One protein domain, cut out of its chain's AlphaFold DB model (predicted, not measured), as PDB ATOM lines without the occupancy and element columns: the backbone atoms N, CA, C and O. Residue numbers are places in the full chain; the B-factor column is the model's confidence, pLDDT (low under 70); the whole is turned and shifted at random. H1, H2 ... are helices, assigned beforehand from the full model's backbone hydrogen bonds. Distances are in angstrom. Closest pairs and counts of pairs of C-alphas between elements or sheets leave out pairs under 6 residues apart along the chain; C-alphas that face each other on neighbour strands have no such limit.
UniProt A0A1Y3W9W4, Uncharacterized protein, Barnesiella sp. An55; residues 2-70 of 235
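AT A GLANCE: This is residues 2 to 70 of the 235 residues of an uncharacterized protein of Barnesiella sp. An55 (UniProt A0A1Y3W9W4). One long helix, H2, makes the length of this rod; the short H1, joined to it by a link that folds back, only just meets H2 near its residues 24 to 28, and past residue 52 H3 turns off on the same side of H2 as H1, making a corner. The printed part has 69 residues with three named helices, in the order H1, H2, H3, and no named strand: all helix. It is extended, with a radius of gyration of the C-alphas of 20.1 A and spans of 58 by 23 by 14 A.

IN THESE COORDINATES: Find C-alpha 18 at (198.523, -122.471, 276.534); from there H2, residues 18 to 52, runs 49.9 A to C-alpha 52 at (151.302, -108.258, 284.196). H1 is residues 3 to 9, 9.9 A long, and H3 is residues 54 to 64, 15.4 A long, ending at C-alpha 64 at (151.582, -121.362, 269.852).

HOW THE PARTS SIT: Look at residues 24 to 28 of H2, where H1 only just touches it, with 3 pairs of C-alphas within 8 A; the closest C-alphas, of Ile 6 and Tyr 28, are 6.7 A apart. They run the same way at a steep tilt of 64 degrees. H2 and H3 touch only at the corner, through residues 49 to 50 of H2; the closest C-alphas, of Phe 50 and Gly 57, are 5.0 A apart. They run opposite ways at a steep tilt of 64 degrees. H1 and H3 are apart. In H1, H2 and H3 every O i to N i+4 pair is within hydrogen-bond range.

THE WHOLE: The C-alphas farthest apart, of Asn 17 and Leu 70, are 59.6 A apart. Residues 30 to 45 of H2 stand free. The printed part has no cut and no long link, and no printed residue is under 70 in pLDDT.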
ATOM      1  N   LEU A   2     184.972-128.985 274.616       74.56
ATOM      2  CA  LEU A   2     185.199-127.515 274.675       74.56
ATOM      3  C   LEU A   2     186.033-126.835 273.557       74.56
ATOM      4  O   LEU A   2     185.477-126.014 272.837       74.56
ATOM      5  N   VAL A   3     187.301-127.206 273.369       78.06
ATOM      6  CA  VAL A   3     188.179-126.808 272.249       78.06
ATOM      7  C   VAL A   3     187.505-126.949 270.877       78.06
ATOM      8  O   VAL A   3     187.539-126.023 270.079       78.06
ATOM      9  N   GLU A   4     186.790-128.046 270.616       79.81
ATOM     10  CA  GLU A   4     186.031-128.218 269.360       79.81
ATOM     11  C   GLU A   4     184.917-127.174 269.193       79.81
ATOM     12  O   GLU A   4     184.626-126.747 268.083       79.81
ATOM     13  N   LYS A   5     184.276-126.737 270.288       80.25
ATOM     14  CA  LYS A   5     183.232-125.697 270.234       80.25
ATOM     15  C   LYS A   5     183.828-124.314 269.975       80.25
ATOM     16  O   LYS A   5     183.175-123.503 269.324       80.25
ATOM     17  N   ILE A   6     185.040-124.071 270.473       81.25
ATOM     18  CA  ILE A   6     185.811-122.850 270.225       81.25
ATOM     19  C   ILE A   6     186.256-122.821 268.763       81.25
ATOM     20  O   ILE A   6     185.969-121.852 268.074       81.25
ATOM     21  N   LEU A   7     186.840-123.908 268.254       80.19
ATOM     22  CA  LEU A   7     187.260-124.018 266.854       80.19
ATOM     23  C   LEU A   7     186.075-124.004 265.875       80.19
ATOM     24  O   LEU A   7     186.177-123.421 264.806       80.19
ATOM     25  N   ASN A   8     184.909-124.542 266.243       84.50
ATOM     26  CA  ASN A   8     183.696-124.400 265.425       84.50
ATOM     27  C   ASN A   8     183.225-122.941 265.299       84.50
ATOM     28  O   ASN A   8     182.579-122.585 264.317       84.50
ATOM     29  N   ARG A   9     183.494-122.107 266.309       79.69
ATOM     30  CA  ARG A   9     183.130-120.683 266.318       79.69
ATOM     31  C   ARG A   9     184.210-119.820 265.667       79.69
ATOM     32  O   ARG A   9     183.882-118.875 264.959       79.69
ATOM     33  N   TYR A  10     185.468-120.171 265.906       81.56
ATOM     34  CA  TYR A  10     186.662-119.476 265.446       81.56
ATOM     35  C   TYR A  10     187.559-120.451 264.664       81.56
ATOM     36  O   TYR A  10     188.614-120.857 265.157       81.56
ATOM     37  N   PRO A  11     187.151-120.855 263.447       79.12
ATOM     38  CA  PRO A  11     187.818-121.922 262.695       79.12
ATOM     39  C   PRO A  11     189.229-121.569 262.219       79.12
ATOM     40  O   PRO A  11     190.017-122.463 261.927       79.12
ATOM     41  N   THR A  12     189.570-120.282 262.153       78.56
ATOM     42  CA  THR A  12     190.896-119.789 261.750       78.56
ATOM     43  C   THR A  12     191.853-119.584 262.923       78.56
ATOM     44  O   THR A  12     193.010-119.221 262.704       78.56
ATOM     45  N   ARG A  13     191.400-119.785 264.168       75.00
ATOM     46  CA  ARG A  13     192.204-119.488 265.354       75.00
ATOM     47  C   ARG A  13     193.198-120.611 265.621       75.00
ATOM     48  O   ARG A  13     192.824-121.777 265.722       75.00
ATOM     49  N   GLN A  14     194.467-120.237 265.728       74.56
ATOM     50  CA  GLN A  14     195.525-121.157 266.116       74.56
ATOM     51  C   GLN A  14     195.537-121.274 267.642       74.56
ATOM     52  O   GLN A  14     195.378-120.278 268.341       74.56
ATOM     53  N   LEU A  15     195.637-122.506 268.135       76.19
ATOM     54  CA  LEU A  15     195.695-122.842 269.558       76.19
ATOM     55  C   LEU A  15     197.006-123.593 269.783       76.19
ATOM     56  O   LEU A  15     197.007-124.796 270.047       76.19
ATOM     57  N   ASN A  16     198.119-122.910 269.528       77.69
ATOM     58  CA  ASN A  16     199.431-123.547 269.496       77.69
ATOM     59  C   ASN A  16     200.059-123.609 270.892       77.69
ATOM     60  O   ASN A  16     200.813-124.540 271.170       77.69
ATOM     61  N   ASN A  17     199.725-122.644 271.756       85.06
ATOM     62  CA  ASN A  17     200.256-122.511 273.110       85.06
ATOM     63  C   ASN A  17     199.137-122.326 274.147       85.06
ATOM     64  O   ASN A  17     198.018-121.932 273.813       85.06
ATOM     65  N   ASP A  18     199.470-122.563 275.417       82.88
ATOM     66  CA  ASP A  18     198.523-122.471 276.534       82.88
ATOM     67  C   ASP A  18     197.924-121.063 276.680       82.88
ATOM     68  O   ASP A  18     196.723-120.945 276.897       82.88
ATOM     69  N   ASP A  19     198.708-120.002 276.470       84.44
ATOM     70  CA  ASP A  19     198.216-118.616 276.540       84.44
ATOM     71  C   ASP A  19     197.130-118.337 275.484       84.44
ATOM     72  O   ASP A  19     196.059-117.827 275.804       84.44
ATOM     73  N   GLU A  20     197.340-118.771 274.235       82.62
ATOM     74  CA  GLU A  20     196.354-118.625 273.151       82.62
ATOM     75  C   GLU A  20     195.069-119.418 273.434       82.62
ATOM     76  O   GLU A  20     193.967-119.007 273.051       82.62
ATOM     77  N   LEU A  21     195.204-120.562 274.111       83.06
ATOM     78  CA  LEU A  21     194.083-121.376 274.556       83.06
ATOM     79  C   LEU A  21     193.303-120.699 275.690       83.06
ATOM     80  O   LEU A  21     192.072-120.710 275.649       83.06
ATOM     81  N   PHE A  22     193.986-120.109 276.673       85.56
ATOM     82  CA  PHE A  22     193.347-119.372 277.766       85.56
ATOM     83  C   PHE A  22     192.630-118.116 277.262       85.56
ATOM     84  O   PHE A  22     191.466-117.924 277.611       85.56
ATOM     85  N   ASP A  23     193.243-117.351 276.356       86.06
ATOM     86  CA  ASP A  23     192.610-116.189 275.722       86.06
ATOM     87  C   ASP A  23     191.342-116.590 274.950       86.06
ATOM     88  O   ASP A  23     190.290-115.953 275.051       86.06
ATOM     89  N   ALA A  24     191.407-117.684 274.183       84.44
ATOM     90  CA  ALA A  24     190.252-118.189 273.442       84.44
ATOM     91  C   ALA A  24     189.141-118.722 274.366       84.44
ATOM     92  O   ALA A  24     187.958-118.661 274.016       84.44
ATOM     93  N   LEU A  25     189.500-119.252 275.537       85.62
ATOM     94  CA  LEU A  25     188.549-119.700 276.552       85.62
ATOM     95  C   LEU A  25     187.848-118.525 277.230       85.62
ATOM     96  O   LEU A  25     186.630-118.582 277.395       85.62
ATOM     97  N   GLU A  26     188.580-117.472 277.586       87.88
ATOM     98  CA  GLU A  26     188.022-116.263 278.195       87.88
ATOM     99  C   GLU A  26     187.071-115.536 277.230       87.88
ATOM    100  O   GLU A  26     185.955-115.159 277.602       87.88
ATOM    101  N   GLU A  27     187.443-115.425 275.952       85.88
ATOM    102  CA  GLU A  27     186.567-114.861 274.919       85.88
ATOM    103  C   GLU A  27     185.309-115.723 274.692       85.88
ATOM    104  O   GLU A  27     184.194-115.220 274.538       85.88
ATOM    105  N   TYR A  28     185.452-117.050 274.715       84.62
ATOM    106  CA  TYR A  28     184.308-117.949 274.593       84.62
ATOM    107  C   TYR A  28     183.371-117.881 275.808       84.62
ATOM    108  O   TYR A  28     182.147-117.960 275.646       84.62
ATOM    109  N   ASP A  29     183.920-117.749 277.016       88.00
ATOM    110  CA  ASP A  29     183.138-117.665 278.249       88.00
ATOM    111  C   ASP A  29     182.414-116.320 278.369       88.00
ATOM    112  O   ASP A  29     181.211-116.297 278.621       88.00
ATOM    113  N   SER A  30     183.091-115.210 278.063       87.75
ATOM    114  CA  SER A  30     182.472-113.879 277.979       87.75
ATOM    115  C   SER A  30     181.338-113.838 276.951       87.75
ATOM    116  O   SER A  30     180.222-113.440 277.290       87.75
ATOM    117  N   TYR A  31     181.551-114.365 275.739       86.38
ATOM    118  CA  TYR A  31     180.489-114.495 274.735       86.38
ATOM    119  C   TYR A  31     179.290-115.306 275.248       86.38
ATOM    120  O   TYR A  31     178.126-114.954 275.013       86.38
ATOM    121  N   ARG A  32     179.548-116.430 275.927       85.19
ATOM    122  CA  ARG A  32     178.477-117.251 276.498       85.19
ATOM    123  C   ARG A  32     177.730-116.502 277.586       85.19
ATOM    124  O   ARG A  32     176.503-116.542 277.562       85.19
ATOM    125  N   ASN A  33     178.439-115.838 278.490       89.12
ATOM    126  CA  ASN A  33     177.848-115.073 279.579       89.12
ATOM    127  C   ASN A  33     176.966-113.950 279.035       89.12
ATOM    128  O   ASN A  33     175.793-113.909 279.390       89.12
ATOM    129  N   GLU A  34     177.433-113.165 278.061       89.62
ATOM    130  CA  GLU A  34     176.594-112.153 277.402       89.62
ATOM    131  C   GLU A  34     175.331-112.755 276.778       89.62
ATOM    132  O   GLU A  34     174.233-112.207 276.884       89.62
ATOM    133  N   ARG A  35     175.457-113.898 276.093       88.94
ATOM    134  CA  ARG A  35     174.299-114.563 275.487       88.94
ATOM    135  C   ARG A  35     173.318-115.060 276.547       88.94
ATOM    136  O   ARG A  35     172.109-114.972 276.331       88.94
ATOM    137  N   TYR A  36     173.819-115.607 277.652       90.38
ATOM    138  CA  TYR A  36     172.986-116.043 278.768       90.38
ATOM    139  C   TYR A  36     172.292-114.869 279.441       90.38
ATOM    140  O   TYR A  36     171.101-114.976 279.706       90.38
ATOM    141  N   GLU A  37     172.988-113.755 279.653       92.19
ATOM    142  CA  GLU A  37     172.408-112.531 280.203       92.19
ATOM    143  C   GLU A  37     171.288-112.004 279.309       92.19
ATOM    144  O   GLU A  37     170.181-111.788 279.792       92.19
ATOM    145  N   ARG A  38     171.506-111.917 277.989       89.75
ATOM    146  CA  ARG A  38     170.455-111.507 277.039       89.75
ATOM    147  C   ARG A  38     169.242-112.436 277.083       89.75
ATOM    148  O   ARG A  38     168.110-111.966 277.132       89.75
ATOM    149  N   LEU A  39     169.463-113.753 277.095       91.38
ATOM    150  CA  LEU A  39     168.377-114.734 277.195       91.38
ATOM    151  C   LEU A  39     167.630-114.635 278.528       91.38
ATOM    152  O   LEU A  39     166.404-114.715 278.545       91.38
ATOM    153  N   ALA A  40     168.350-114.452 279.634       91.31
ATOM    154  CA  ALA A  40     167.767-114.285 280.958       91.31
ATOM    155  C   ALA A  40     166.957-112.984 281.051       91.31
ATOM    156  O   ALA A  40     165.853-112.987 281.599       91.31
ATOM    157  N   ASP A  41     167.454-111.897 280.463       93.44
ATOM    158  CA  ASP A  41     166.754-110.621 280.367       93.44
ATOM    159  C   ASP A  41     165.483-110.731 279.530       93.44
ATOM    160  O   ASP A  41     164.425-110.250 279.944       93.44
ATOM    161  N   ASP A  42     165.548-111.381 278.371       88.25
ATOM    162  CA  ASP A  42     164.383-111.581 277.512       88.25
ATOM    163  C   ASP A  42     163.348-112.487 278.184       88.25
ATOM    164  O   ASP A  42     162.159-112.163 278.202       88.25
ATOM    165  N   GLN A  43     163.789-113.559 278.844       87.12
ATOM    166  CA  GLN A  43     162.912-114.413 279.638       87.12
ATOM    167  C   GLN A  43     162.301-113.652 280.825       87.12
ATOM    168  O   GLN A  43     161.115-113.807 281.104       87.12
ATOM    169  N   SER A  44     163.060-112.778 281.490       89.56
ATOM    170  CA  SER A  44     162.569-111.910 282.568       89.56
ATOM    171  C   SER A  44     161.512-110.926 282.065       89.56
ATOM    172  O   SER A  44     160.466-110.766 282.699       89.56
ATOM    173  N   LYS A  45     161.725-110.303 280.899       87.44
ATOM    174  CA  LYS A  45     160.732-109.432 280.251       87.44
ATOM    175  C   LYS A  45     159.466-110.208 279.891       87.44
ATOM    176  O   LYS A  45     158.376-109.734 280.198       87.44
ATOM    177  N   LEU A  46     159.593-111.401 279.309       84.06
ATOM    178  CA  LEU A  46     158.452-112.262 278.987       84.06
ATOM    179  C   LEU A  46     157.687-112.685 280.247       84.06
ATOM    180  O   LEU A  46     156.468-112.545 280.294       84.06
ATOM    181  N   CYS A  47     158.385-113.109 281.302       83.81
ATOM    182  CA  CYS A  47     157.775-113.418 282.594       83.81
ATOM    183  C   CYS A  47     157.037-112.207 283.172       83.81
ATOM    184  O   CYS A  47     155.891-112.341 283.592       83.81
ATOM    185  N   LYS A  48     157.636-111.009 283.142       87.12
ATOM    186  CA  LYS A  48     156.971-109.767 283.572       87.12
ATOM    187  C   LYS A  48     155.718-109.484 282.746       87.12
ATOM    188  O   LYS A  48     154.694-109.136 283.325       87.12
ATOM    189  N   LEU A  49     155.766-109.672 281.426       83.88
ATOM    190  CA  LEU A  49     154.604-109.514 280.549       83.88
ATOM    191  C   LEU A  49     153.489-110.503 280.917       83.88
ATOM    192  O   LEU A  49     152.356-110.071 281.128       83.88
ATOM    193  N   PHE A  50     153.806-111.786 281.101       82.56
ATOM    194  CA  PHE A  50     152.834-112.806 281.509       82.56
ATOM    195  C   PHE A  50     152.256-112.567 282.907       82.56
ATOM    196  O   PHE A  50     151.057-112.745 283.110       82.56
ATOM    197  N   MET A  51     153.073-112.110 283.858       81.12
ATOM    198  CA  MET A  51     152.603-111.742 285.195       81.12
ATOM    199  C   MET A  51     151.732-110.483 285.168       81.12
ATOM    200  O   MET A  51     150.747-110.407 285.898       81.12
ATOM    201  N   SER A  52     152.070-109.501 284.326       87.06
ATOM    202  CA  SER A  52     151.302-108.258 284.196       87.06
ATOM    203  C   SER A  52     149.967-108.455 283.478       87.06
ATOM    204  O   SER A  52     148.996-107.766 283.786       87.06
ATOM    205  N   ASN A  53     149.896-109.405 282.539       82.44
ATOM    206  CA  ASN A  53     148.677-109.732 281.815       82.44
ATOM    207  C   ASN A  53     148.539-111.252 281.602       82.44
ATOM    208  O   ASN A  53     148.908-111.771 280.543       82.44
ATOM    209  N   PRO A  54     147.937-111.967 282.570       82.62
ATOM    210  CA  PRO A  54     147.723-113.410 282.473       82.62
ATOM    211  C   PRO A  54     146.885-113.829 281.255       82.62
ATOM    212  O   PRO A  54     147.095-114.909 280.704       82.62
ATOM    213  N   LYS A  55     145.970-112.963 280.788       83.25
ATOM    214  CA  LYS A  55     145.154-113.216 279.588       83.25
ATOM    215  C   LYS A  55     145.999-113.230 278.315       83.25
ATOM    216  O   LYS A  55     145.778-114.071 277.454       83.25
ATOM    217  N   MET A  56     146.994-112.343 278.219       81.75
ATOM    218  CA  MET A  56     147.957-112.339 277.110       81.75
ATOM    219  C   MET A  56     148.816-113.609 277.106       81.75
ATOM    220  O   MET A  56     149.127-114.134 276.043       81.75
ATOM    221  N   GLY A  57     149.147-114.142 278.286       84.44
ATOM    222  CA  GLY A  57     149.838-115.427 278.404       84.44
ATOM    223  C   GLY A  57     149.035-116.606 277.881       84.44
ATOM    224  O   GLY A  57     149.548-117.382 277.076       84.44
ATOM    225  N   ALA A  58     147.768-116.700 278.279       84.31
ATOM    226  CA  ALA A  58     146.864-117.731 277.777       84.31
ATOM    227  C   ALA A  58     146.633-117.604 276.261       84.31
ATOM    228  O   ALA A  58     146.696-118.596 275.543       84.31
ATOM    229  N   PHE A  59     146.478-116.374 275.757       87.31
ATOM    230  CA  PHE A  59     146.383-116.101 274.322       87.31
ATOM    231  C   PHE A  59     147.607-116.601 273.542       87.31
ATOM    232  O   PHE A  59     147.454-117.344 272.577       87.31
ATOM    233  N   ILE A  60     148.819-116.227 273.967       86.25
ATOM    234  CA  ILE A  60     150.055-116.653 273.297       86.25
ATOM    235  C   ILE A  60     150.199-118.178 273.355       86.25
ATOM    236  O   ILE A  60     150.582-118.785 272.360       86.25
ATOM    237  N   SER A  61     149.863-118.799 274.489       87.38
ATOM    238  CA  SER A  61     149.908-120.256 274.648       87.38
ATOM    239  C   SER A  61     148.997-120.979 273.654       87.38
ATOM    240  O   SER A  61     149.433-121.948 273.037       87.38
ATOM    241  N   ASP A  62     147.762-120.508 273.466       88.31
ATOM    242  CA  ASP A  62     146.810-121.122 272.533       88.31
ATOM    243  C   ASP A  62     147.253-120.942 271.072       88.31
ATOM    244  O   ASP A  62     147.225-121.897 270.297       88.31
ATOM    245  N   VAL A  63     147.747-119.754 270.700       89.31
ATOM    246  CA  VAL A  63     148.252-119.493 269.339       89.31
ATOM    247  C   VAL A  63     149.496-120.327 269.030       89.31
ATOM    248  O   VAL A  63     149.606-120.893 267.945       89.31
ATOM    249  N   VAL A  64     150.420-120.462 269.986       89.25
ATOM    250  CA  VAL A  64     151.582-121.362 269.852       89.25
ATOM    251  C   VAL A  64     151.137-122.827 269.782       89.25
ATOM    252  O   VAL A  64     151.759-123.621 269.079       89.25
ATOM    253  N   GLY A  65     150.043-123.178 270.462       87.00
ATOM    254  CA  GLY A  65     149.383-124.480 270.372       87.00
ATOM    255  C   GLY A  65     148.702-124.763 269.027       87.00
ATOM    256  O   GLY A  65     148.313-125.905 268.789       87.00
ATOM    257  N   GLY A  66     148.605-123.766 268.140       87.75
ATOM    258  CA  GLY A  66     148.041-123.890 266.796       87.75
ATOM    259  C   GLY A  66     146.604-123.380 266.641       87.75
ATOM    260  O   GLY A  66     146.035-123.547 265.562       87.75
ATOM    261  N   ASP A  67     146.017-122.757 267.669       88.69
ATOM    262  CA  ASP A  67     144.708-122.108 267.542       88.69
ATOM    263  C   ASP A  67     144.798-120.859 266.643       88.69
ATOM    264  O   ASP A  67     145.796-120.133 266.624       88.69
ATOM    265  N   ASP A  68     143.717-120.572 265.913       88.06
ATOM    266  CA  ASP A  68     143.596-119.351 265.111       88.06
ATOM    267  C   ASP A  68     143.706-118.105 266.009       88.06
ATOM    268  O   ASP A  68     142.951-117.935 266.973       88.06
ATOM    269  N   ALA A  69     144.638-117.209 265.674       83.25
ATOM    270  CA  ALA A  69     144.944-116.030 266.476       83.25
ATOM    271  C   ALA A  69     143.763-115.061 266.628       83.25
ATOM    272  O   ALA A  69     143.629-114.425 267.671       83.25
ATOM    273  N   LEU A  70     142.872-114.948 265.642       79.31
ATOM    274  CA  LEU A  70     141.692-114.089 265.753       79.31
ATOM    275  C   LEU A  70     140.656-114.718 266.686       79.31
ATOM    276  O   LEU A  70     140.079-114.030 267.530       79.31
TER     277      LEU A  70